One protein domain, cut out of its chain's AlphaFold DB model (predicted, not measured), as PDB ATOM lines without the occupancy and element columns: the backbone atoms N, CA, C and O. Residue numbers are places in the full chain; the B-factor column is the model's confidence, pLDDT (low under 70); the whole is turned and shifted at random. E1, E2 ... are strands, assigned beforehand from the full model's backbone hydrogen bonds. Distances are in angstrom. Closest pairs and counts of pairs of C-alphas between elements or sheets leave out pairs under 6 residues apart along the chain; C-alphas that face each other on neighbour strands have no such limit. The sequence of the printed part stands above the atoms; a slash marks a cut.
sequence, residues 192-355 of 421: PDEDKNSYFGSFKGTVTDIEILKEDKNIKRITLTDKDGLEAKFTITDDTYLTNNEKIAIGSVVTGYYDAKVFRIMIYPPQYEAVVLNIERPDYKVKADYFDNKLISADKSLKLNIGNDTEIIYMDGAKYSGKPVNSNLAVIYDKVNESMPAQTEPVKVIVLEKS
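What this domain is: This is residues 192 to 355 of the 421 residues of an uncharacterized protein of Herbinix hemicellulosilytica (UniProt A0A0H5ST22). Two strand-built lobes sit end to end along the longest axis: residues 200 to 279 form a strongly twisted sheet of six strands folded back on itself at the bent E1, and the later residues form a flatter sheet, E7 E10 E12 E9, with the small pair E8 and E11 over its far side near E7. The folded sheet's leaf E4 E6 is turned toward E7 and E10, and the two sheets make a sandwich, only partly face to face, with the strands of the one sheet at 44 degrees to those of the other, while E9 and E12 lie away from that leaf. The printed part has 164 residues with twelve named strands, E1 to E12 in order, and no named helix; the class is all strand, though named strands hold 67 residues, under half. The sheets run E5 E3 E2 E1 E4 E6, mixed, and E7 E10 E12 E9, mixed; E8 and E11 are parallel. The whole is compact, with a radius of gyration of the C-alphas of 15.8 A and spans of 43 by 33 by 31 A.

Where its parts are: E1, residues 200 to 212, begins at C-alpha 200 at (177.176, 310.183, 267.916), is 24.6 A long and bends by 100 degrees at residue 206. E2 is residues 220 to 225, 16.5 A, and E3 is residues 231 to 236, 16.2 A. E4, residues 253 to 259, is 20.2 A long. E5 is residues 271 to 273 and E6 residues 276 to 279. E7, residues 285 to 291, is 16.6 A long and begins at C-alpha 285 at (179.272, 303.994, 253.975). E8 is residues 302 to 304 and E9 residues 311 to 314. E10, residues 327 to 333, is 17.5 A long. E11 is residues 342 to 344. E12, residues 348 to 351, ends at C-alpha 351 at (189.056, 303.265, 267.333).

How they stand to each other: E1, E2 and E3 form a meander, each strand the antiparallel neighbour of the one before, and E1 and E2, like E2 and E3, are a hairpin. N 208 and O 223 are 2.9 A apart, and N 222 and O 234 2.9 A. With E4, antiparallel to E1, they form a Greek key, a meander whose first strand is also the neighbour of the fourth; N 203 and O 256 are 2.9 A apart. The pairing is staggered: E1 pairs with E4 over residues 200 to 206 and with E2 over 206 to 212. In this folded sheet E5 E3 E2 face E4 E6, with E1 as the hinge. Edge strand E5 is parallel to E3, with N 272 and O 233 2.8 A apart; edge strand E6 is antiparallel to E4, with N 255 and O 278 2.8 A apart. Residues 241 to 242 pair with residues 276 to 277 of E6, parallel. Across the sandwich the closest C-alphas of E4 and E7 are those of Tyr 257 and Ala 288, 6.9 A. E10 is antiparallel to E7, with N 287 and O 331 2.9 A apart, and to E12, with N 330 and O 350 2.9 A apart. E9 is parallel to E12, with N 349 and O 311 2.8 A apart. E8 and E11 are parallel, with N 303 and O 342 2.7 A apart; E7 and E8 are near each other.

The domain as a whole: The C-alphas farthest apart, those of Glu 215 and Ser 339, are 49.2 A apart. The printed part has no cut. The links E3 to E4, E4 to E5 and E9 to E10 are long. The chain changes from one sheet of the sandwich to the other at the tight link E6 to E7. The mean pLDDT of the printed part is 86.4; residues 192 to 197, 214 to 217 and 261 to 268 are under 70.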
ATOM      1  N   PRO A 192     175.702 304.678 277.070       40.75
ATOM      2  CA  PRO A 192     175.068 305.839 276.486       40.75
ATOM      3  C   PRO A 192     174.121 305.275 275.413       40.75
ATOM      4  O   PRO A 192     174.620 304.631 274.499       40.75
ATOM      5  N   ASP A 193     172.800 305.420 275.616       46.28
ATOM      6  CA  ASP A 193     171.685 304.887 274.798       46.28
ATOM      7  C   ASP A 193     170.869 303.668 275.278       46.28
ATOM      8  O   ASP A 193     170.704 302.684 274.552       46.28
ATOM      9  N   GLU A 194     170.153 303.800 276.405       38.09
ATOM     10  CA  GLU A 194     168.886 303.051 276.583       38.09
ATOM     11  C   GLU A 194     167.794 303.469 275.578       38.09
ATOM     12  O   GLU A 194     166.876 302.693 275.304       38.09
ATOM     13  N   ASP A 195     167.939 304.616 274.913       44.25
ATOM     14  CA  ASP A 195     166.982 305.066 273.899       44.25
ATOM     15  C   ASP A 195     167.098 304.323 272.554       44.25
ATOM     16  O   ASP A 195     166.329 304.601 271.636       44.25
ATOM     17  N   LYS A 196     168.052 303.384 272.394       53.09
ATOM     18  CA  LYS A 196     168.484 302.887 271.066       53.09
ATOM     19  C   LYS A 196     168.891 304.034 270.128       53.09
ATOM     20  O   LYS A 196     168.770 303.911 268.910       53.09
ATOM     21  N   ASN A 197     169.332 305.153 270.687       62.66
ATOM     22  CA  ASN A 197     169.882 306.242 269.903       62.66
ATOM     23  C   ASN A 197     171.373 305.972 269.649       62.66
ATOM     24  O   ASN A 197     171.966 305.052 270.207       62.66
ATOM     25  N   SER A 198     171.953 306.713 268.716       76.19
ATOM     26  CA  SER A 198     173.378 306.625 268.396       76.19
ATOM     27  C   SER A 198     174.174 307.471 269.392       76.19
ATOM     28  O   SER A 198     173.758 308.593 269.707       76.19
ATOM     29  N   TYR A 199     175.348 306.991 269.822       76.44
ATOM     30  CA  TYR A 199     176.254 307.747 270.698       76.44
ATOM     31  C   TYR A 199     176.650 309.073 270.038       76.44
ATOM     32  O   TYR A 199     176.721 310.130 270.675       76.44
ATOM     33  N   PHE A 200     176.890 309.015 268.728       87.00
ATOM     34  CA  PHE A 200     177.176 310.183 267.916       87.00
ATOM     35  C   PHE A 200     175.930 310.636 267.167       87.00
ATOM     36  O   PHE A 200     175.285 309.855 266.464       87.00
ATOM     37  N   GLY A 201     175.641 311.929 267.259       85.25
ATOM     38  CA  GLY A 201     174.744 312.595 266.331       85.25
ATOM     39  C   GLY A 201     175.467 312.816 265.008       85.25
ATOM     40  O   GLY A 201     176.697 312.888 264.963       85.25
ATOM     41  N   SER A 202     174.714 312.936 263.920       91.69
ATOM     42  CA  SER A 202     175.280 313.234 262.605       91.69
ATOM     43  C   SER A 202     174.467 314.291 261.884       91.69
ATOM     44  O   SER A 202     173.240 314.278 261.955       91.69
ATOM     45  N   PHE A 203     175.141 315.159 261.140       90.81
ATOM     46  CA  PHE A 203     174.508 316.089 260.215       90.81
ATOM     47  C   PHE A 203     175.152 315.938 258.840       90.81
ATOM     48  O   PHE A 203     176.372 316.060 258.708       90.81
ATOM     49  N   LYS A 204     174.333 315.660 257.822       95.00
ATOM     50  CA  LYS A 204     174.774 315.533 256.432       95.00
ATOM     51  C   LYS A 204     174.337 316.760 255.652       95.00
ATOM     52  O   LYS A 204     173.152 317.072 255.610       95.00
ATOM     53  N   GLY A 205     175.282 317.411 254.989       95.06
ATOM     54  CA  GLY A 205     174.998 318.590 254.186       95.06
ATOM     55  C   GLY A 205     176.096 318.898 253.182       95.06
ATOM     56  O   GLY A 205     177.138 318.243 253.136       95.06
ATOM     57  N   THR A 206     175.844 319.909 252.365       97.38
ATOM     58  CA  THR A 206     176.833 320.489 251.458       97.38
ATOM     59  C   THR A 206     177.586 321.590 252.190       97.38
ATOM     60  O   THR A 206     176.972 322.406 252.874       97.38
ATOM     61  N   VAL A 207     178.908 321.627 252.050       97.62
ATOM     62  CA  VAL A 207     179.735 322.695 252.617       97.62
ATOM     63  C   VAL A 207     179.444 324.003 251.884       97.62
ATOM     64  O   VAL A 207     179.722 324.115 250.689       97.62
ATOM     65  N   THR A 208     178.911 324.991 252.593       97.06
ATOM     66  CA  THR A 208     178.567 326.315 252.046       97.06
ATOM     67  C   THR A 208     179.557 327.396 252.451       97.06
ATOM     68  O   THR A 208     179.777 328.333 251.688       97.06
ATOM     69  N   ASP A 209     180.212 327.236 253.601       96.88
ATOM     70  CA  ASP A 209     181.208 328.176 254.109       96.88
ATOM     71  C   ASP A 209     182.355 327.450 254.827       96.88
ATOM     72  O   ASP A 209     182.153 326.393 255.433       96.88
ATOM     73  N   ILE A 210     183.562 328.016 254.739       94.81
ATOM     74  CA  ILE A 210     184.765 327.530 255.425       94.81
ATOM     75  C   ILE A 210     185.491 328.733 256.028       94.81
ATOM     76  O   ILE A 210     186.140 329.508 255.326       94.81
ATOM     77  N   GLU A 211     185.441 328.836 257.348       92.12
ATOM     78  CA  GLU A 211     186.104 329.861 258.140       92.12
ATOM     79  C   GLU A 211     187.359 329.277 258.809       92.12
ATOM     80  O   GLU A 211     187.335 328.195 259.395       92.12
ATOM     81  N   ILE A 212     188.480 329.996 258.749       86.06
ATOM     82  CA  ILE A 212     189.671 329.679 259.546       86.06
ATOM     83  C   ILE A 212     189.616 330.556 260.794       86.06
ATOM     84  O   ILE A 212     189.704 331.782 260.693       86.06
ATOM     85  N   LEU A 213     189.466 329.937 261.963       77.12
ATOM     86  CA  LEU A 213     189.438 330.657 263.236       77.12
ATOM     87  C   LEU A 213     190.888 331.044 263.612       77.12
ATOM     88  O   LEU A 213     191.805 330.250 263.440       77.12
ATOM     89  N   LYS A 214     191.127 332.298 264.021       64.69
ATOM     90  CA  LYS A 214     192.470 332.927 264.087       64.69
ATOM     91  C   LYS A 214     193.468 332.332 265.110       64.69
ATOM     92  O   LYS A 214     193.093 331.686 266.077       64.69
ATOM     93  N   GLU A 215     194.740 332.684 264.852       57.72
ATOM     94  CA  GLU A 215     196.061 332.328 265.429       57.72
ATOM     95  C   GLU A 215     196.549 330.883 265.294       57.72
ATOM     96  O   GLU A 215     197.755 330.701 265.126       57.72
ATOM     97  N   ASP A 216     195.662 329.894 265.185       56.12
ATOM     98  CA  ASP A 216     196.072 328.512 264.921       56.12
ATOM     99  C   ASP A 216     195.549 328.025 263.563       56.12
ATOM    100  O   ASP A 216     194.347 327.872 263.348       56.12
ATOM    101  N   LYS A 217     196.452 327.779 262.603       61.97
ATOM    102  CA  LYS A 217     196.085 327.348 261.233       61.97
ATOM    103  C   LYS A 217     195.371 325.989 261.200       61.97
ATOM    104  O   LYS A 217     194.856 325.604 260.146       61.97
ATOM    105  N   ASN A 218     195.360 325.278 262.324       72.94
ATOM    106  CA  ASN A 218     194.809 323.938 262.447       72.94
ATOM    107  C   ASN A 218     193.310 323.920 262.764       72.94
ATOM    108  O   ASN A 218     192.661 322.914 262.485       72.94
ATOM    109  N   ILE A 219     192.727 325.020 263.262       83.56
ATOM    110  CA  ILE A 219     191.296 325.063 263.591       83.56
ATOM    111  C   ILE A 219     190.500 325.652 262.427       83.56
ATOM    112  O   ILE A 219     190.679 326.804 262.024       83.56
ATOM    113  N   LYS A 220     189.569 324.859 261.898       90.69
ATOM    114  CA  LYS A 220     188.669 325.276 260.814       90.69
ATOM    115  C   LYS A 220     187.233 325.133 261.261       90.69
ATOM    116  O   LYS A 220     186.895 324.180 261.947       90.69
ATOM    117  N   ARG A 221     186.367 326.039 260.838       94.06
ATOM    118  CA  ARG A 221     184.925 325.914 260.999       94.06
ATOM    119  C   ARG A 221     184.286 325.810 259.629       94.06
ATOM    120  O   ARG A 221     184.575 326.614 258.755       94.06
ATOM    121  N   ILE A 222     183.438 324.813 259.441       96.31
ATOM    122  CA  ILE A 222     182.664 324.646 258.212       96.31
ATOM    123  C   ILE A 222     181.184 324.822 258.513       96.31
ATOM    124  O   ILE A 222     180.720 324.420 259.583       96.31
ATOM    125  N   THR A 223     180.446 325.394 257.570       96.81
ATOM    126  CA  THR A 223     178.981 325.421 257.601       96.81
ATOM    127  C   THR A 223     178.466 324.381 256.618       96.81
ATOM    128  O   THR A 223     178.862 324.371 255.451       96.81
ATOM    129  N   LEU A 224     177.624 323.476 257.110       96.12
ATOM    130  CA  LEU A 224     176.933 322.467 256.321       96.12
ATOM    131  C   LEU A 224     175.477 322.884 256.160       96.12
ATOM    132  O   LEU A 224     174.834 323.206 257.155       96.12
ATOM    133  N   THR A 225     174.959 322.807 254.939       95.69
ATOM    134  CA  THR A 225     173.540 323.029 254.639       95.69
ATOM    135  C   THR A 225     172.936 321.749 254.069       95.69
ATOM    136  O   THR A 225     173.474 321.187 253.112       95.69
ATOM    137  N   ASP A 226     171.858 321.246 254.668       92.06
ATOM    138  CA  ASP A 226     171.179 320.040 254.184       92.06
ATOM    139  C   ASP A 226     170.257 320.324 252.982       92.06
ATOM    140  O   ASP A 226     170.172 321.443 252.470       92.06
ATOM    141  N   LYS A 227     169.568 319.286 252.495       90.44
ATOM    142  CA  LYS A 227     168.651 319.393 251.347       90.44
ATOM    143  C   LYS A 227     167.413 320.260 251.617       90.44
ATOM    144  O   LYS A 227     166.789 320.714 250.663       90.44
ATOM    145  N   ASP A 228     167.049 320.440 252.884       89.81
ATOM    146  CA  ASP A 228     165.870 321.183 253.326       89.81
ATOM    147  C   ASP A 228     166.236 322.632 253.717       89.81
ATOM    148  O   ASP A 228     165.362 323.423 254.068       89.81
ATOM    149  N   GLY A 229     167.519 323.004 253.600       86.88
ATOM    150  CA  GLY A 229     168.038 324.341 253.887       86.88
ATOM    151  C   GLY A 229     168.414 324.568 255.353       86.88
ATOM    152  O   GLY A 229     168.715 325.703 255.723       86.88
ATOM    153  N   LEU A 230     168.410 323.525 256.188       86.38
ATOM    154  CA  LEU A 230     168.877 323.620 257.570       86.38
ATOM    155  C   LEU A 230     170.399 323.711 257.597       86.38
ATOM    156  O   LEU A 230     171.082 323.068 256.801       86.38
ATOM    157  N   GLU A 231     170.931 324.489 258.537       90.50
ATOM    158  CA  GLU A 231     172.370 324.703 258.681       90.50
ATOM    159  C   GLU A 231     172.920 324.112 259.980       90.50
ATOM    160  O   GLU A 231     172.270 324.151 261.024       90.50
ATOM    161  N   ALA A 232     174.166 323.641 259.942       88.12
ATOM    162  CA  ALA A 232     174.943 323.268 261.118       88.12
ATOM    163  C   ALA A 232     176.409 323.678 260.947       88.12
ATOM    164  O   ALA A 232     176.995 323.505 259.877       88.12
ATOM    165  N   LYS A 233     177.030 324.190 262.014       91.62
ATOM    166  CA  LYS A 233     178.446 324.578 262.011       91.62
ATOM    167  C   LYS A 233     179.294 323.519 262.697       91.62
ATOM    168  O   LYS A 233     179.013 323.158 263.833       91.62
ATOM    169  N   PHE A 234     180.362 323.071 262.049       93.81
ATOM    170  CA  PHE A 234     181.302 322.094 262.598       93.81
ATOM    171  C   PHE A 234     182.683 322.712 262.765       93.81
ATOM    172  O   PHE A 234     183.255 323.224 261.806       93.81
ATOM    173  N   THR A 235     183.223 322.649 263.979       92.25
ATOM    174  CA  THR A 235     184.609 323.013 264.283       92.25
ATOM    175  C   THR A 235     185.483 321.768 264.161       92.25
ATOM    176  O   THR A 235     185.206 320.748 264.787       92.25
ATOM    177  N   ILE A 236     186.517 321.870 263.336       91.38
ATOM    178  CA  ILE A 236     187.510 320.851 263.005       91.38
ATOM    179  C   ILE A 236     188.787 321.194 263.759       91.38
ATOM    180  O   ILE A 236     189.277 322.322 263.645       91.38
ATOM    181  N   THR A 237     189.315 320.231 264.505       88.75
ATOM    182  CA  THR A 237     190.553 320.355 265.284       88.75
ATOM    183  C   THR A 237     191.484 319.173 265.001       88.75
ATOM    184  O   THR A 237     191.136 318.270 264.237       88.75
ATOM    185  N   ASP A 238     192.648 319.140 265.652       85.81
ATOM    186  CA  ASP A 238     193.588 318.007 265.593       85.81
ATOM    187  C   ASP A 238     193.014 316.704 266.198       85.81
ATOM    188  O   ASP A 238     193.592 315.631 266.032       85.81
ATOM    189  N   ASP A 239     191.873 316.788 266.890       85.81
ATOM    190  CA  ASP A 239     191.149 315.642 267.446       85.81
ATOM    191  C   ASP A 239     189.991 315.173 266.545       85.81
ATOM    192  O   ASP A 239     189.286 314.224 266.891       85.81
ATOM    193  N   THR A 240     189.788 315.797 265.381       91.94
ATOM    194  CA  THR A 240     188.786 315.360 264.403       91.94
ATOM    195  C   THR A 240     189.366 314.297 263.471       91.94
ATOM    196  O   THR A 240     190.317 314.554 262.731       91.94
ATOM    197  N   TYR A 241     188.750 313.113 263.423       94.38
ATOM    198  CA  TYR A 241     189.132 312.077 262.463       94.38
ATOM    199  C   TYR A 241     188.513 312.334 261.079       94.38
ATOM    200  O   TYR A 241     187.290 312.426 260.941       94.38
ATOM    201  N   LEU A 242     189.344 312.411 260.037       93.94
ATOM    202  CA  LEU A 242     188.898 312.459 258.641       93.94
ATOM    203  C   LEU A 242     188.901 311.040 258.062       93.94
ATOM    204  O   LEU A 242     189.932 310.373 258.054       93.94
ATOM    205  N   THR A 243     187.760 310.576 257.551       91.81
ATOM    206  CA  THR A 243     187.623 309.196 257.035       91.81
ATOM    207  C   THR A 243     188.391 308.948 255.741       91.81
ATOM    208  O   THR A 243     188.621 307.803 255.350       91.81
ATOM    209  N   ASN A 244     188.773 310.020 255.053       86.62
ATOM    210  CA  ASN A 244     189.559 309.985 253.840       86.62
ATOM    211  C   ASN A 244     190.451 311.233 253.742       86.62
ATOM    212  O   ASN A 244     190.268 312.215 254.457       86.62
ATOM    213  N   ASN A 245     191.427 311.183 252.836       85.19
ATOM    214  CA  ASN A 245     192.404 312.258 252.642       85.19
ATOM    215  C   ASN A 245     191.914 313.339 251.662       85.19
ATOM    216  O   ASN A 245     192.727 314.101 251.134       85.19
ATOM    217  N   GLU A 246     190.619 313.380 251.338       87.12
ATOM    218  CA  GLU A 246     190.109 314.388 250.413       87.12
ATOM    219  C   GLU A 246     190.072 315.766 251.067       87.12
ATOM    220  O   GLU A 246     189.854 315.939 252.268       87.12
ATOM    221  N   LYS A 247     190.304 316.788 250.247       87.56
ATOM    222  CA  LYS A 247     190.259 318.168 250.705       87.56
ATOM    223  C   LYS A 247     188.801 318.613 250.796       87.56
ATOM    224  O   LYS A 247     188.132 318.710 249.771       87.56
ATOM    225  N   ILE A 248     188.353 318.970 251.998       90.88
ATOM    226  CA  ILE A 248     187.061 319.637 252.201       90.88
ATOM    227  C   ILE A 248     187.085 320.984 251.464       90.88
ATOM    228  O   ILE A 248     187.952 321.825 251.723       90.88
ATOM    229  N   ALA A 249     186.143 321.180 250.545       93.19
ATOM    230  CA  ALA A 249     185.962 322.408 249.782       93.19
ATOM    231  C   ALA A 249     184.488 322.829 249.791       93.19
ATOM    232  O   ALA A 249     183.603 322.030 250.094       93.19
ATOM    233  N   ILE A 250     184.221 324.087 249.439       96.06
ATOM    234  CA  ILE A 250     182.848 324.554 249.205       96.06
ATOM    235  C   ILE A 250     182.231 323.684 248.100       96.06
ATOM    236  O   ILE A 250     182.851 323.472 247.057       96.06
ATOM    237  N   GLY A 251     181.032 323.159 248.349       93.69
ATOM    238  CA  GLY A 251     180.340 322.211 247.474       93.69
ATOM    239  C   GLY A 251     180.577 320.729 247.793       93.69
ATOM    240  O   GLY A 251     179.861 319.886 247.259       93.69
ATOM    241  N   SER A 252     181.526 320.375 248.671       94.94
ATOM    242  CA  SER A 252     181.682 318.990 249.137       94.94
ATOM    243  C   SER A 252     180.446 318.539 249.924       94.94
ATOM    244  O   SER A 252     179.960 319.277 250.781       94.94
ATOM    245  N   VAL A 253     179.971 317.311 249.688       95.31
ATOM    246  CA  VAL A 253     178.945 316.677 250.531       95.31
ATOM    247  C   VAL A 253     179.641 315.988 251.695       95.31
ATOM    248  O   VAL A 253     180.464 315.095 251.495       95.31
ATOM    249  N   VAL A 254     179.326 316.420 252.910       96.00
ATOM    250  CA  VAL A 254     180.008 315.996 254.129       96.00
ATOM    251  C   VAL A 254     178.991 315.550 255.168       96.00
ATOM    252  O   VAL A 254     177.951 316.182 255.354       96.00
ATOM    253  N   THR A 255     179.312 314.467 255.868       96.31
ATOM    254  CA  THR A 255     178.628 314.061 257.097       96.31
ATOM    255  C   THR A 255     179.549 314.330 258.280       96.31
ATOM    256  O   THR A 255     180.625 313.736 258.379       96.31
ATOM    257  N   GLY A 256     179.140 315.244 259.158       95.12
ATOM    258  CA  GLY A 256     179.821 315.525 260.418       95.12
ATOM    259  C   GLY A 256     179.179 314.760 261.562       95.12
ATOM    260  O   GLY A 256     177.988 314.932 261.820       95.12
ATOM    261  N   TYR A 257     179.970 313.940 262.249       95.25
ATOM    262  CA  TYR A 257     179.574 313.258 263.476       95.25
ATOM    263  C   TYR A 257     180.078 314.035 264.687       95.25
ATOM    264  O   TYR A 257     181.224 314.496 264.714       95.25
ATOM    265  N   TYR A 258     179.227 314.160 265.694       87.06
ATOM    266  CA  TYR A 258     179.507 314.889 266.923       87.06
ATOM    267  C   TYR A 258     179.005 314.109 268.130       87.06
ATOM    268  O   TYR A 258     178.066 313.322 268.026       87.06
ATOM    269  N   ASP A 259     179.619 314.333 269.289       83.38
ATOM    270  CA  ASP A 259     179.171 313.714 270.536       83.38
ATOM    271  C   ASP A 259     177.770 314.242 270.904       83.38
ATOM    272  O   ASP A 259     177.600 315.441 271.173       83.38
ATOM    273  N   ALA A 260     176.763 313.365 270.857       75.38
ATOM    274  CA  ALA A 260     175.375 313.714 271.166       75.38
ATOM    275  C   ALA A 260     175.094 313.773 272.675       75.38
ATOM    276  O   ALA A 260     174.016 314.208 273.072       75.38
ATOM    277  N   LYS A 261     176.041 313.344 273.516       69.62
ATOM    278  CA  LYS A 261     175.915 313.310 274.978       69.62
ATOM    279  C   LYS A 261     176.463 314.568 275.647       69.62
ATOM    280  O   LYS A 261     176.177 314.813 276.816       69.62
ATOM    281  N   VAL A 262     177.215 315.392 274.916       60.22
ATOM    282  CA  VAL A 262     177.651 316.710 275.395       60.22
ATOM    283  C   VAL A 262     176.453 317.662 275.435       60.22
ATOM    284  O   VAL A 262     175.808 317.889 274.410       60.22
ATOM    285  N   PHE A 263     176.182 318.247 276.607       46.78
ATOM    286  CA  PHE A 263     175.156 319.280 276.771       46.78
ATOM    287  C   PHE A 263     175.472 320.494 275.889       46.78
ATOM    288  O   PHE A 263     176.600 320.989 275.866       46.78
ATOM    289  N   ARG A 264     174.471 320.989 275.153       53.59
ATOM    290  CA  ARG A 264     174.613 322.134 274.246       53.59
ATOM    291  C   ARG A 264     173.455 323.102 274.433       53.59
ATOM    292  O   ARG A 264     172.307 322.697 274.586       53.59
ATOM    293  N   ILE A 265     173.766 324.391 274.344       42.09
ATOM    294  CA  ILE A 265     172.754 325.443 274.240       42.09
ATOM    295  C   ILE A 265     172.038 325.344 272.883       42.09
ATOM    296  O   ILE A 265     172.681 325.186 271.843       42.09
ATOM    297  N   MET A 266     170.706 325.435 272.883       52.88
ATOM    298  CA  MET A 266     169.891 325.411 271.663       52.88
ATOM    299  C   MET A 266     169.956 326.773 270.961       52.88
ATOM    300  O   MET A 266     169.111 327.639 271.170       52.88
ATOM    301  N   ILE A 267     170.993 326.972 270.148       54.16
ATOM    302  CA  ILE A 267     171.174 328.154 269.296       54.16
ATOM    303  C   ILE A 267     171.126 327.756 267.820       54.16
ATOM    304  O   ILE A 267     171.503 326.638 267.470       54.16
ATOM    305  N   TYR A 268     170.684 328.671 266.956       67.19
ATOM    306  CA  TYR A 268     170.630 328.451 265.511       67.19
ATOM    307  C   TYR A 268     171.636 329.351 264.756       67.19
ATOM    308  O   TYR A 268     171.667 330.555 265.025       67.19
ATOM    309  N   PRO A 269     172.423 328.806 263.804       84.12
ATOM    310  CA  PRO A 269     172.568 327.375 263.533       84.12
ATOM    311  C   PRO A 269     173.303 326.662 264.686       84.12
ATOM    312  O   PRO A 269     174.178 327.269 265.319       84.12
ATOM    313  N   PRO A 270     172.969 325.390 264.971       74.50
ATOM    314  CA  PRO A 270     173.666 324.603 265.977       74.50
ATOM    315  C   PRO A 270     175.156 324.482 265.649       74.50
ATOM    316  O   PRO A 270     175.565 324.463 264.483       74.50
ATOM    317  N   GLN A 271     175.976 324.410 266.697       82.81
ATOM    318  CA  GLN A 271     177.431 324.362 266.582       82.81
ATOM    319  C   GLN A 271     177.986 323.098 267.241       82.81
ATOM    320  O   GLN A 271     177.686 322.786 268.399       82.81
ATOM    321  N   TYR A 272     178.826 322.389 266.497       84.00
ATOM    322  CA  TYR A 272     179.362 321.091 266.863       84.00
ATOM    323  C   TYR A 272     180.892 321.081 266.834       84.00
ATOM    324  O   TYR A 272     181.519 321.696 265.971       84.00
ATOM    325  N   GLU A 273     181.493 320.358 267.776       87.94
ATOM    326  CA  GLU A 273     182.878 319.894 267.657       87.94
ATOM    327  C   GLU A 273     182.829 318.596 266.849       87.94
ATOM    328  O   GLU A 273     182.072 317.682 267.193       87.94
ATOM    329  N   ALA A 274     183.569 318.537 265.743       91.56
ATOM    330  CA  ALA A 274     183.586 317.367 264.882       91.56
ATOM    331  C   ALA A 274     184.440 316.257 265.510       91.56
ATOM    332  O   ALA A 274     185.632 316.450 265.751       91.56
ATOM    333  N   VAL A 275     183.844 315.084 265.717       92.31
ATOM    334  CA  VAL A 275     184.565 313.869 266.132       92.31
ATOM    335  C   VAL A 275     185.031 313.101 264.900       92.31
ATOM    336  O   VAL A 275     186.193 312.719 264.796       92.31
ATOM    337  N   VAL A 276     184.131 312.924 263.931       96.00
ATOM    338  CA  VAL A 276     184.423 312.295 262.639       96.00
ATOM    339  C   VAL A 276     183.849 313.167 261.534       96.00
ATOM    340  O   VAL A 276     182.697 313.590 261.617       96.00
ATOM    341  N   LEU A 277     184.622 313.407 260.480       96.06
ATOM    342  CA  LEU A 277     184.121 313.994 259.240       96.06
ATOM    343  C   LEU A 277     184.304 313.018 258.093       96.06
ATOM    344  O   LEU A 277     185.408 312.543 257.825       96.06
ATOM    345  N   ASN A 278     183.201 312.762 257.398       95.62
ATOM    346  CA  ASN A 278     183.176 311.946 256.202       95.62
ATOM    347  C   ASN A 278     182.828 312.794 254.985       95.62
ATOM    348  O   ASN A 278     181.723 313.328 254.919       95.62
ATOM    349  N   ILE A 279     183.737 312.878 254.016       94.00
ATOM    350  CA  ILE A 279     183.400 313.362 252.672       94.00
ATOM    351  C   ILE A 279     182.763 312.191 251.920       94.00
ATOM    352  O   ILE A 279     183.358 311.117 251.836       94.00
ATOM    353  N   GLU A 280     181.540 312.388 251.434       89.75
ATOM    354  CA  GLU A 280     180.715 311.324 250.861       89.75
ATOM    355  C   GLU A 280     181.366 310.693 249.622       89.75
ATOM    356  O   GLU A 280     181.762 311.390 248.687       89.75
ATOM    357  N   ARG A 281     181.401 309.355 249.586       85.50
ATOM    358  CA  ARG A 281     181.810 308.556 248.425       85.50
ATOM    359  C   ARG A 281     180.721 307.539 248.081       85.50
ATOM    360  O   ARG A 281     180.105 307.005 248.998       85.50
ATOM    361  N   PRO A 282     180.502 307.223 246.794       82.12
ATOM    362  CA  PRO A 282     179.464 306.274 246.390       82.12
ATOM    363  C   PRO A 282     179.748 304.837 246.851       82.12
ATOM    364  O   PRO A 282     178.813 304.087 247.119       82.12
ATOM    365  N   ASP A 283     181.025 304.467 246.974       88.12
ATOM    366  CA  ASP A 283     181.433 303.074 247.193       88.12
ATOM    367  C   ASP A 283     181.469 302.664 248.672       88.12
ATOM    368  O   ASP A 283     181.567 301.478 248.980       88.12
ATOM    369  N   TYR A 284     181.400 303.627 249.599       90.00
ATOM    370  CA  TYR A 284     181.572 303.369 251.027       90.00
ATOM    371  C   TYR A 284     180.558 304.119 251.873       90.00
ATOM    372  O   TYR A 284     180.283 305.300 251.673       90.00
ATOM    373  N   LYS A 285     180.073 303.430 252.898       93.31
ATOM    374  CA  LYS A 285     179.272 303.994 253.975       93.31
ATOM    375  C   LYS A 285     180.136 304.146 255.215       93.31
ATOM    376  O   LYS A 285     181.059 303.365 255.449       93.31
ATOM    377  N   VAL A 286     179.799 305.146 256.021       95.62
ATOM    378  CA  VAL A 286     180.434 305.384 257.314       95.62
ATOM    379  C   VAL A 286     179.380 305.350 258.407       95.62
ATOM    380  O   VAL A 286     178.282 305.878 258.244       95.62
ATOM    381  N   LYS A 287     179.717 304.726 259.533       95.31
ATOM    382  CA  LYS A 287     178.967 304.851 260.781       95.31
ATOM    383  C   LYS A 287     179.939 305.143 261.913       95.31
ATOM    384  O   LYS A 287     180.880 304.382 262.108       95.31
ATOM    385  N   ALA A 288     179.704 306.227 262.646       95.50
ATOM    386  CA  ALA A 288     180.347 306.455 263.930       95.50
ATOM    387  C   ALA A 288     179.347 306.121 265.036       95.50
ATOM    388  O   ALA A 288     178.236 306.648 265.019       95.50
ATOM    389  N   ASP A 289     179.715 305.238 265.961       94.00
ATOM    390  CA  ASP A 289     178.883 304.891 267.118       94.00
ATOM    391  C   ASP A 289     179.725 304.276 268.247       94.00
ATOM    392  O   ASP A 289     180.899 303.951 268.050       94.00
ATOM    393  N   TYR A 290     179.125 304.081 269.417       88.44
ATOM    394  CA  TYR A 290     179.643 303.159 270.421       88.44
ATOM    395  C   TYR A 290     179.276 301.722 270.032       88.44
ATOM    396  O   TYR A 290     178.145 301.460 269.627       88.44
ATOM    397  N   PHE A 291     180.221 300.791 270.153       87.81
ATOM    398  CA  PHE A 291     180.018 299.370 269.872       87.81
ATOM    399  C   PHE A 291     180.269 298.531 271.122       87.81
ATOM    400  O   PHE A 291     181.313 298.660 271.766       87.81
ATOM    401  N   ASP A 292     179.320 297.654 271.445       78.88
ATOM    402  CA  ASP A 292     179.341 296.818 272.646       78.88
ATOM    403  C   ASP A 292     180.347 295.644 272.564       78.88
ATOM    404  O   ASP A 292     181.173 295.524 271.650       78.88
ATOM    405  N   ASN A 293     180.277 294.733 273.537       81.69
ATOM    406  CA  ASN A 293     181.138 293.550 273.608       81.69
ATOM    407  C   ASN A 293     180.897 292.524 272.485       81.69
ATOM    408  O   ASN A 293     181.742 291.656 272.250       81.69
ATOM    409  N   LYS A 294     179.763 292.624 271.787       85.88
ATOM    410  CA  LYS A 294     179.366 291.821 270.627       85.88
ATOM    411  C   LYS A 294     179.517 292.601 269.317       85.88
ATOM    412  O   LYS A 294     179.097 292.088 268.277       85.88
ATOM    413  N   LEU A 295     180.125 293.791 269.366       91.81
ATOM    414  CA  LEU A 295     180.268 294.725 268.252       91.81
ATOM    415  C   LEU A 295     178.929 295.099 267.615       91.81
ATOM    416  O   LEU A 295     178.826 295.214 266.393       91.81
ATOM    417  N   ILE A 296     177.903 295.274 268.439       89.75
ATOM    418  CA  ILE A 296     176.621 295.854 268.052       89.75
ATOM    419  C   ILE A 296     176.666 297.341 268.402       89.75
ATOM    420  O   ILE A 296     177.088 297.708 269.499       89.75
ATOM    421  N   SER A 297     176.267 298.190 267.458       90.31
ATOM    422  CA  SER A 297     176.192 299.634 267.657       90.31
ATOM    423  C   SER A 297     175.152 300.002 268.716       90.31
ATOM    424  O   SER A 297     174.163 299.286 268.889       90.31
ATOM    425  N   ALA A 298     175.350 301.126 269.407       83.69
ATOM    426  CA  ALA A 298     174.458 301.595 270.470       83.69
ATOM    427  C   ALA A 298     173.007 301.747 269.983       83.69
ATOM    428  O   ALA A 298     172.070 301.281 270.635       83.69
ATOM    429  N   ASP A 299     172.829 302.253 268.758       83.44
ATOM    430  CA  ASP A 299     171.514 302.372 268.124       83.44
ATOM    431  C   ASP A 299     170.920 301.044 267.615       83.44
ATOM    432  O   ASP A 299     169.833 301.010 267.035       83.44
ATOM    433  N   LYS A 300     171.632 299.925 267.801       87.94
ATOM    434  CA  LYS A 300     171.260 298.579 267.341       87.94
ATOM    435  C   LYS A 300     171.007 298.504 265.830       87.94
ATOM    436  O   LYS A 300     170.316 297.593 265.373       87.94
ATOM    437  N   SER A 301     171.554 299.431 265.043       90.25
ATOM    438  CA  SER A 301     171.411 299.431 263.582       90.25
ATOM    439  C   SER A 301     172.438 298.542 262.884       90.25
ATOM    440  O   SER A 301     172.126 297.964 261.843       90.25
ATOM    441  N   LEU A 302     173.640 298.397 263.454       94.44
ATOM    442  CA  LEU A 302     174.766 297.732 262.806       94.44
ATOM    443  C   LEU A 302     175.499 296.789 263.762       94.44
ATOM    444  O   LEU A 302     175.826 297.146 264.888       94.44
ATOM    445  N   LYS A 303     175.822 295.595 263.281       96.56
ATOM    446  CA  LYS A 303     176.702 294.634 263.936       96.56
ATOM    447  C   LYS A 303     177.913 294.351 263.050       96.56
ATOM    448  O   LYS A 303     177.767 294.097 261.854       96.56
ATOM    449  N   LEU A 304     179.105 294.368 263.639       96.62
ATOM    450  CA  LEU A 304     180.353 294.140 262.911       96.62
ATOM    451  C   LEU A 304     180.801 292.686 263.024       96.62
ATOM    452  O   LEU A 304     180.852 292.115 264.115       96.62
ATOM    453  N   ASN A 305     181.206 292.121 261.892       95.25
ATOM    454  CA  ASN A 305     181.927 290.862 261.808       95.25
ATOM    455  C   ASN A 305     183.361 291.184 261.379       95.25
ATOM    456  O   ASN A 305     183.597 291.513 260.225       95.25
ATOM    457  N   ILE A 306     184.315 291.157 262.312       94.44
ATOM    458  CA  ILE A 306     185.707 291.527 262.013       94.44
ATOM    459  C   ILE A 306     186.376 290.403 261.223       94.44
ATOM    460  O   ILE A 306     186.588 289.310 261.756       94.44
ATOM    461  N   GLY A 307     186.686 290.692 259.963       90.38
ATOM    462  CA  GLY A 307     187.367 289.793 259.046       90.38
ATOM    463  C   GLY A 307     188.884 289.842 259.157       90.38
ATOM    464  O   GLY A 307     189.452 290.686 259.849       90.38
ATOM    465  N   ASN A 308     189.554 288.955 258.419       90.25
ATOM    466  CA  ASN A 308     191.018 288.965 258.319       90.25
ATOM    467  C   ASN A 308     191.538 290.168 257.518       90.25
ATOM    468  O   ASN A 308     192.643 290.640 257.781       90.25
ATOM    469  N   ASP A 309     190.734 290.656 256.570       91.69
ATOM    470  CA  ASP A 309     191.079 291.776 255.690       91.69
ATOM    471  C   ASP A 309     190.611 293.133 256.251       91.69
ATOM    472  O   ASP A 309     190.918 294.180 255.683       91.69
ATOM    473  N   THR A 310     189.893 293.136 257.382       94.75
ATOM    474  CA  THR A 310     189.476 294.363 258.069       94.75
ATOM    475  C   THR A 310     190.694 295.077 258.656       94.75
ATOM    476  O   THR A 310     191.341 294.587 259.584       94.75
ATOM    477  N   GLU A 311     190.982 296.285 258.175       95.31
ATOM    478  CA  GLU A 311     192.028 297.130 258.752       95.31
ATOM    479  C   GLU A 311     191.524 297.790 260.045       95.31
ATOM    480  O   GLU A 311     190.492 298.461 260.039       95.31
ATOM    481  N   ILE A 312     192.253 297.637 261.158       95.75
ATOM    482  CA  ILE A 312     191.912 298.273 262.440       95.75
ATOM    483  C   ILE A 312     193.036 299.210 262.879       95.75
ATOM    484  O   ILE A 312     194.189 298.793 263.037       95.75
ATOM    485  N   ILE A 313     192.689 300.475 263.104       95.06
ATOM    486  CA  ILE A 313     193.626 301.535 263.489       95.06
ATOM    487  C   ILE A 313     193.067 302.389 264.627       95.06
ATOM    488  O   ILE A 313     191.860 302.452 264.845       95.06
ATOM    489  N   TYR A 314     193.956 303.061 265.344       93.25
ATOM    490  CA  TYR A 314     193.616 304.199 266.190       93.25
ATOM    491  C   TYR A 314     193.355 305.444 265.326       93.25
ATOM    492  O   TYR A 314     193.802 305.518 264.178       93.25
ATOM    493  N   MET A 315     192.660 306.447 265.870       91.31
ATOM    494  CA  MET A 315     192.346 307.688 265.139       91.31
ATOM    495  C   MET A 315     193.588 308.498 264.728       91.31
ATOM    496  O   MET A 315     193.520 309.299 263.803       91.31
ATOM    497  N   ASP A 316     194.724 308.283 265.394       89.25
ATOM    498  CA  ASP A 316     196.022 308.875 265.043       89.25
ATOM    499  C   ASP A 316     196.741 308.130 263.898       89.25
ATOM    500  O   ASP A 316     197.836 308.518 263.491       89.25
ATOM    501  N   GLY A 317     196.136 307.062 263.369       89.44
ATOM    502  CA  GLY A 317     196.673 306.233 262.292       89.44
ATOM    503  C   GLY A 317     197.556 305.074 262.756       89.44
ATOM    504  O   GLY A 317     197.989 304.278 261.920       89.44
ATOM    505  N   ALA A 318     197.827 304.928 264.057       92.31
ATOM    506  CA  ALA A 318     198.609 303.804 264.558       92.31
ATOM    507  C   ALA A 318     197.843 302.477 264.429       92.31
ATOM    508  O   ALA A 318     196.622 302.413 264.584       92.31
ATOM    509  N   LYS A 319     198.570 301.378 264.193       92.12
ATOM    510  CA  LYS A 319     197.973 300.042 264.075       92.12
ATOM    511  C   LYS A 319     197.364 299.590 265.406       92.12
ATOM    512  O   LYS A 319     198.041 299.588 266.435       92.12
ATOM    513  N   TYR A 320     196.120 299.123 265.369       89.62
ATOM    514  CA  TYR A 320     195.440 298.555 266.529       89.62
ATOM    515  C   TYR A 320     195.709 297.044 266.621       89.62
ATOM    516  O   TYR A 320     195.600 296.329 265.627       89.62
ATOM    517  N   SER A 321     196.090 296.544 267.802       82.12
ATOM    518  CA  SER A 321     196.466 295.125 268.004       82.12
ATOM    519  C   SER A 321     195.465 294.323 268.852       82.12
ATOM    520  O   SER A 321     195.729 293.168 269.176       82.12
ATOM    521  N   GLY A 322     194.335 294.922 269.239       82.94
ATOM    522  CA  GLY A 322     193.314 294.300 270.091       82.94
ATOM    523  C   GLY A 322     192.004 293.990 269.364       82.94
ATOM    524  O   GLY A 322     191.891 294.137 268.148       82.94
ATOM    525  N   LYS A 323     190.975 293.623 270.139       85.44
ATOM    526  CA  LYS A 323     189.581 293.606 269.668       85.44
ATOM    527  C   LYS A 323     188.927 294.957 269.986       85.44
ATOM    528  O   LYS A 323     188.962 295.335 271.155       85.44
ATOM    529  N   PRO A 324     188.311 295.651 269.015       89.19
ATOM    530  CA  PRO A 324     187.744 296.989 269.209       89.19
ATOM    531  C   PRO A 324     186.362 296.941 269.894       89.19
ATOM    532  O   PRO A 324     185.402 297.534 269.422       89.19
ATOM    533  N   VAL A 325     186.229 296.167 270.970       85.31
ATOM    534  CA  VAL A 325     184.970 295.993 271.714       85.31
ATOM    535  C   VAL A 325     184.791 297.080 272.772       85.31
ATOM    536  O   VAL A 325     185.778 297.639 273.249       85.31
ATOM    537  N   ASN A 326     183.544 297.353 273.170       80.19
ATOM    538  CA  ASN A 326     183.199 298.356 274.191       80.19
ATOM    539  C   ASN A 326     183.823 299.736 273.915       80.19
ATOM    540  O   ASN A 326     184.361 300.380 274.819       80.19
ATOM    541  N   SER A 327     183.815 300.162 272.652       83.56
ATOM    542  CA  SER A 327     184.611 301.292 272.166       83.56
ATOM    543  C   SER A 327     183.807 302.192 271.229       83.56
ATOM    544  O   SER A 327     182.921 301.727 270.518       83.56
ATOM    545  N   ASN A 328     184.159 303.480 271.191       89.25
ATOM    546  CA  ASN A 328     183.676 304.415 270.174       89.25
ATOM    547  C   ASN A 328     184.435 304.163 268.873       89.25
ATOM    548  O   ASN A 328     185.661 304.302 268.840       89.25
ATOM    549  N   LEU A 329     183.722 303.790 267.814       95.19
ATOM    550  CA  LEU A 329     184.313 303.425 266.534       95.19
ATOM    551  C   LEU A 329     183.763 304.296 265.412       95.19
ATOM    552  O   LEU A 329     182.565 304.565 265.371       95.19
ATOM    553  N   ALA A 330     184.620 304.644 264.454       97.12
ATOM    554  CA  ALA A 330     184.190 304.966 263.099       97.12
ATOM    555  C   ALA A 330     184.421 303.745 262.206       97.12
ATOM    556  O   ALA A 330     185.518 303.191 262.151       97.12
ATOM    557  N   VAL A 331     183.377 303.312 261.516       97.62
ATOM    558  CA  VAL A 331     183.362 302.091 260.713       97.62
ATOM    559  C   VAL A 331     183.119 302.466 259.264       97.62
ATOM    560  O   VAL A 331     182.121 303.119 258.962       97.62
ATOM    561  N   ILE A 332     184.011 302.026 258.378       96.56
ATOM    562  CA  ILE A 332     183.905 302.191 256.928       96.56
ATOM    563  C   ILE A 332     183.603 300.825 256.313       96.56
ATOM    564  O   ILE A 332     184.355 299.868 256.513       96.56
ATOM    565  N   TYR A 333     182.508 300.731 255.565       95.50
ATOM    566  CA  TYR A 333     182.041 299.478 254.977       95.50
ATOM    567  C   TYR A 333     181.375 299.701 253.616       95.50
ATOM    568  O   TYR A 333     180.787 300.749 253.362       95.50
ATOM    569  N   ASP A 334     181.470 298.708 252.739       94.00
ATOM    570  CA  ASP A 334     180.922 298.714 251.377       94.00
ATOM    571  C   ASP A 334     179.691 297.794 251.250       94.00
ATOM    572  O   ASP A 334     178.744 298.092 250.522       94.00
ATOM    573  N   LYS A 335     179.668 296.690 252.004       91.69
ATOM    574  CA  LYS A 335     178.617 295.665 251.970       91.69
ATOM    575  C   LYS A 335     177.943 295.523 253.322       91.69
ATOM    576  O   LYS A 335     178.589 295.558 254.364       91.69
ATOM    577  N   VAL A 336     176.633 295.317 253.317       93.62
ATOM    578  CA  VAL A 336     175.845 295.048 254.521       93.62
ATOM    579  C   VAL A 336     174.697 294.113 254.157       93.62
ATOM    580  O   VAL A 336     174.159 294.205 253.054       93.62
ATOM    581  N   ASN A 337     174.350 293.188 255.047       91.06
ATOM    582  CA  ASN A 337     173.173 292.347 254.868       91.06
ATOM    583  C   ASN A 337     171.907 293.035 255.412       91.06
ATOM    584  O   ASN A 337     171.970 294.028 256.135       91.06
ATOM    585  N   GLU A 338     170.749 292.467 255.100       86.31
ATOM    586  CA  GLU A 338     169.448 292.992 255.529       86.31
ATOM    587  C   GLU A 338     168.963 292.380 256.861       86.31
ATOM    588  O   GLU A 338     167.762 292.314 257.114       86.31
ATOM    589  N   SER A 339     169.865 291.886 257.725       86.62
ATOM    590  CA  SER A 339     169.447 291.414 259.053       86.62
ATOM    591  C   SER A 339     169.088 292.580 259.980       86.62
ATOM    592  O   SER A 339     169.340 293.739 259.669       86.62
ATOM    593  N   MET A 340     168.520 292.279 261.150       83.00
ATOM    594  CA  MET A 340     168.226 293.286 262.172       83.00
ATOM    595  C   MET A 340     168.857 292.852 263.510       83.00
ATOM    596  O   MET A 340     168.362 291.891 264.108       83.00
ATOM    597  N   PRO A 341     169.967 293.476 263.968       88.19
ATOM    598  CA  PRO A 341     170.732 294.560 263.322       88.19
ATOM    599  C   PRO A 341     171.338 294.144 261.976       88.19
ATOM    600  O   PRO A 341     171.608 292.958 261.764       88.19
ATOM    601  N   ALA A 342     171.590 295.109 261.090       93.94
ATOM    602  CA  ALA A 342     172.285 294.862 259.830       93.94
ATOM    603  C   ALA A 342     173.721 294.415 260.133       93.94
ATOM    604  O   ALA A 342     174.315 294.871 261.106       93.94
ATOM    605  N   GLN A 343     174.290 293.503 259.356       95.50
ATOM    606  CA  GLN A 343     175.632 292.974 259.596       95.50
ATOM    607  C   GLN A 343     176.564 293.288 258.440       95.50
ATOM    608  O   GLN A 343     176.200 293.131 257.274       95.50
ATOM    609  N   THR A 344     177.784 293.690 258.778       96.12
ATOM    610  CA  THR A 344     178.833 294.006 257.809       96.12
ATOM    611  C   THR A 344     180.168 293.414 258.236       96.12
ATOM    612  O   THR A 344     180.459 293.318 259.431       96.12
ATOM    613  N   GLU A 345     180.973 293.025 257.254       96.69
ATOM    614  CA  GLU A 345     182.414 292.858 257.415       96.69
ATOM    615  C   GLU A 345     183.070 294.160 256.942       96.69
ATOM    616  O   GLU A 345     183.081 294.434 255.740       96.69
ATOM    617  N   PRO A 346     183.516 295.029 257.865       96.75
ATOM    618  CA  PRO A 346     183.968 296.358 257.496       96.75
ATOM    619  C   PRO A 346     185.320 296.313 256.786       96.75
ATOM    620  O   PRO A 346     186.189 295.500 257.106       96.75
ATOM    621  N   VAL A 347     185.522 297.267 255.879       95.94
ATOM    622  CA  VAL A 347     186.817 297.492 255.225       95.94
ATOM    623  C   VAL A 347     187.807 298.086 256.222       95.94
ATOM    624  O   VAL A 347     188.966 297.678 256.279       95.94
ATOM    625  N   LYS A 348     187.344 299.045 257.034       96.19
ATOM    626  CA  LYS A 348     188.175 299.718 258.033       96.19
ATOM    627  C   LYS A 348     187.398 300.019 259.306       96.19
ATOM    628  O   LYS A 348     186.268 300.503 259.251       96.19
ATOM    629  N   VAL A 349     188.032 299.781 260.447       97.38
ATOM    630  CA  VAL A 349     187.544 300.151 261.776       97.38
ATOM    631  C   VAL A 349     188.551 301.086 262.426       97.38
ATOM    632  O   VAL A 349     189.735 300.778 262.539       97.38
ATOM    633  N   ILE A 350     188.065 302.235 262.873       97.50
ATOM    634  CA  ILE A 350     188.866 303.247 263.538       97.50
ATOM    635  C   ILE A 350     188.401 303.347 264.975       97.50
ATOM    636  O   ILE A 350     187.253 303.705 265.229       97.50
ATOM    637  N   VAL A 351     189.292 303.043 265.909       94.94
ATOM    638  CA  VAL A 351     189.056 303.265 267.333       94.94
ATOM    639  C   VAL A 351     189.266 304.749 267.605       94.94
ATOM    640  O   VAL A 351     190.362 305.271 267.388       94.94
ATOM    641  N   LEU A 352     188.211 305.437 268.046       89.62
ATOM    642  CA  LEU A 352     188.187 306.884 268.294       89.62
ATOM    643  C   LEU A 352     188.876 307.236 269.623       89.62
ATOM    644  O   LEU A 352     188.319 307.893 270.498       89.62
ATOM    645  N   GLU A 353     190.102 306.744 269.772       84.62
ATOM    646  CA  GLU A 353     191.052 307.071 270.824       84.62
ATOM    647  C   GLU A 353     192.457 307.142 270.214       84.62
ATOM    648  O   GLU A 353     192.754 306.463 269.226       84.62
ATOM    649  N   LYS A 354     193.338 307.968 270.782       82.31
ATOM    650  CA  LYS A 354     194.745 308.008 270.364       82.31
ATOM    651  C   LYS A 354     195.480 306.792 270.921       82.31
ATOM    652  O   LYS A 354     195.204 306.349 272.040       82.31
ATOM    653  N   SER A 355     196.430 306.264 270.157       81.81
ATOM    654  CA  SER A 355     197.247 305.147 270.608       81.81
ATOM    655  C   SER A 355     198.039 305.541 271.856       81.81
ATOM    656  O   SER A 355     198.544 306.659 271.985       81.81
TER     657      SER A 355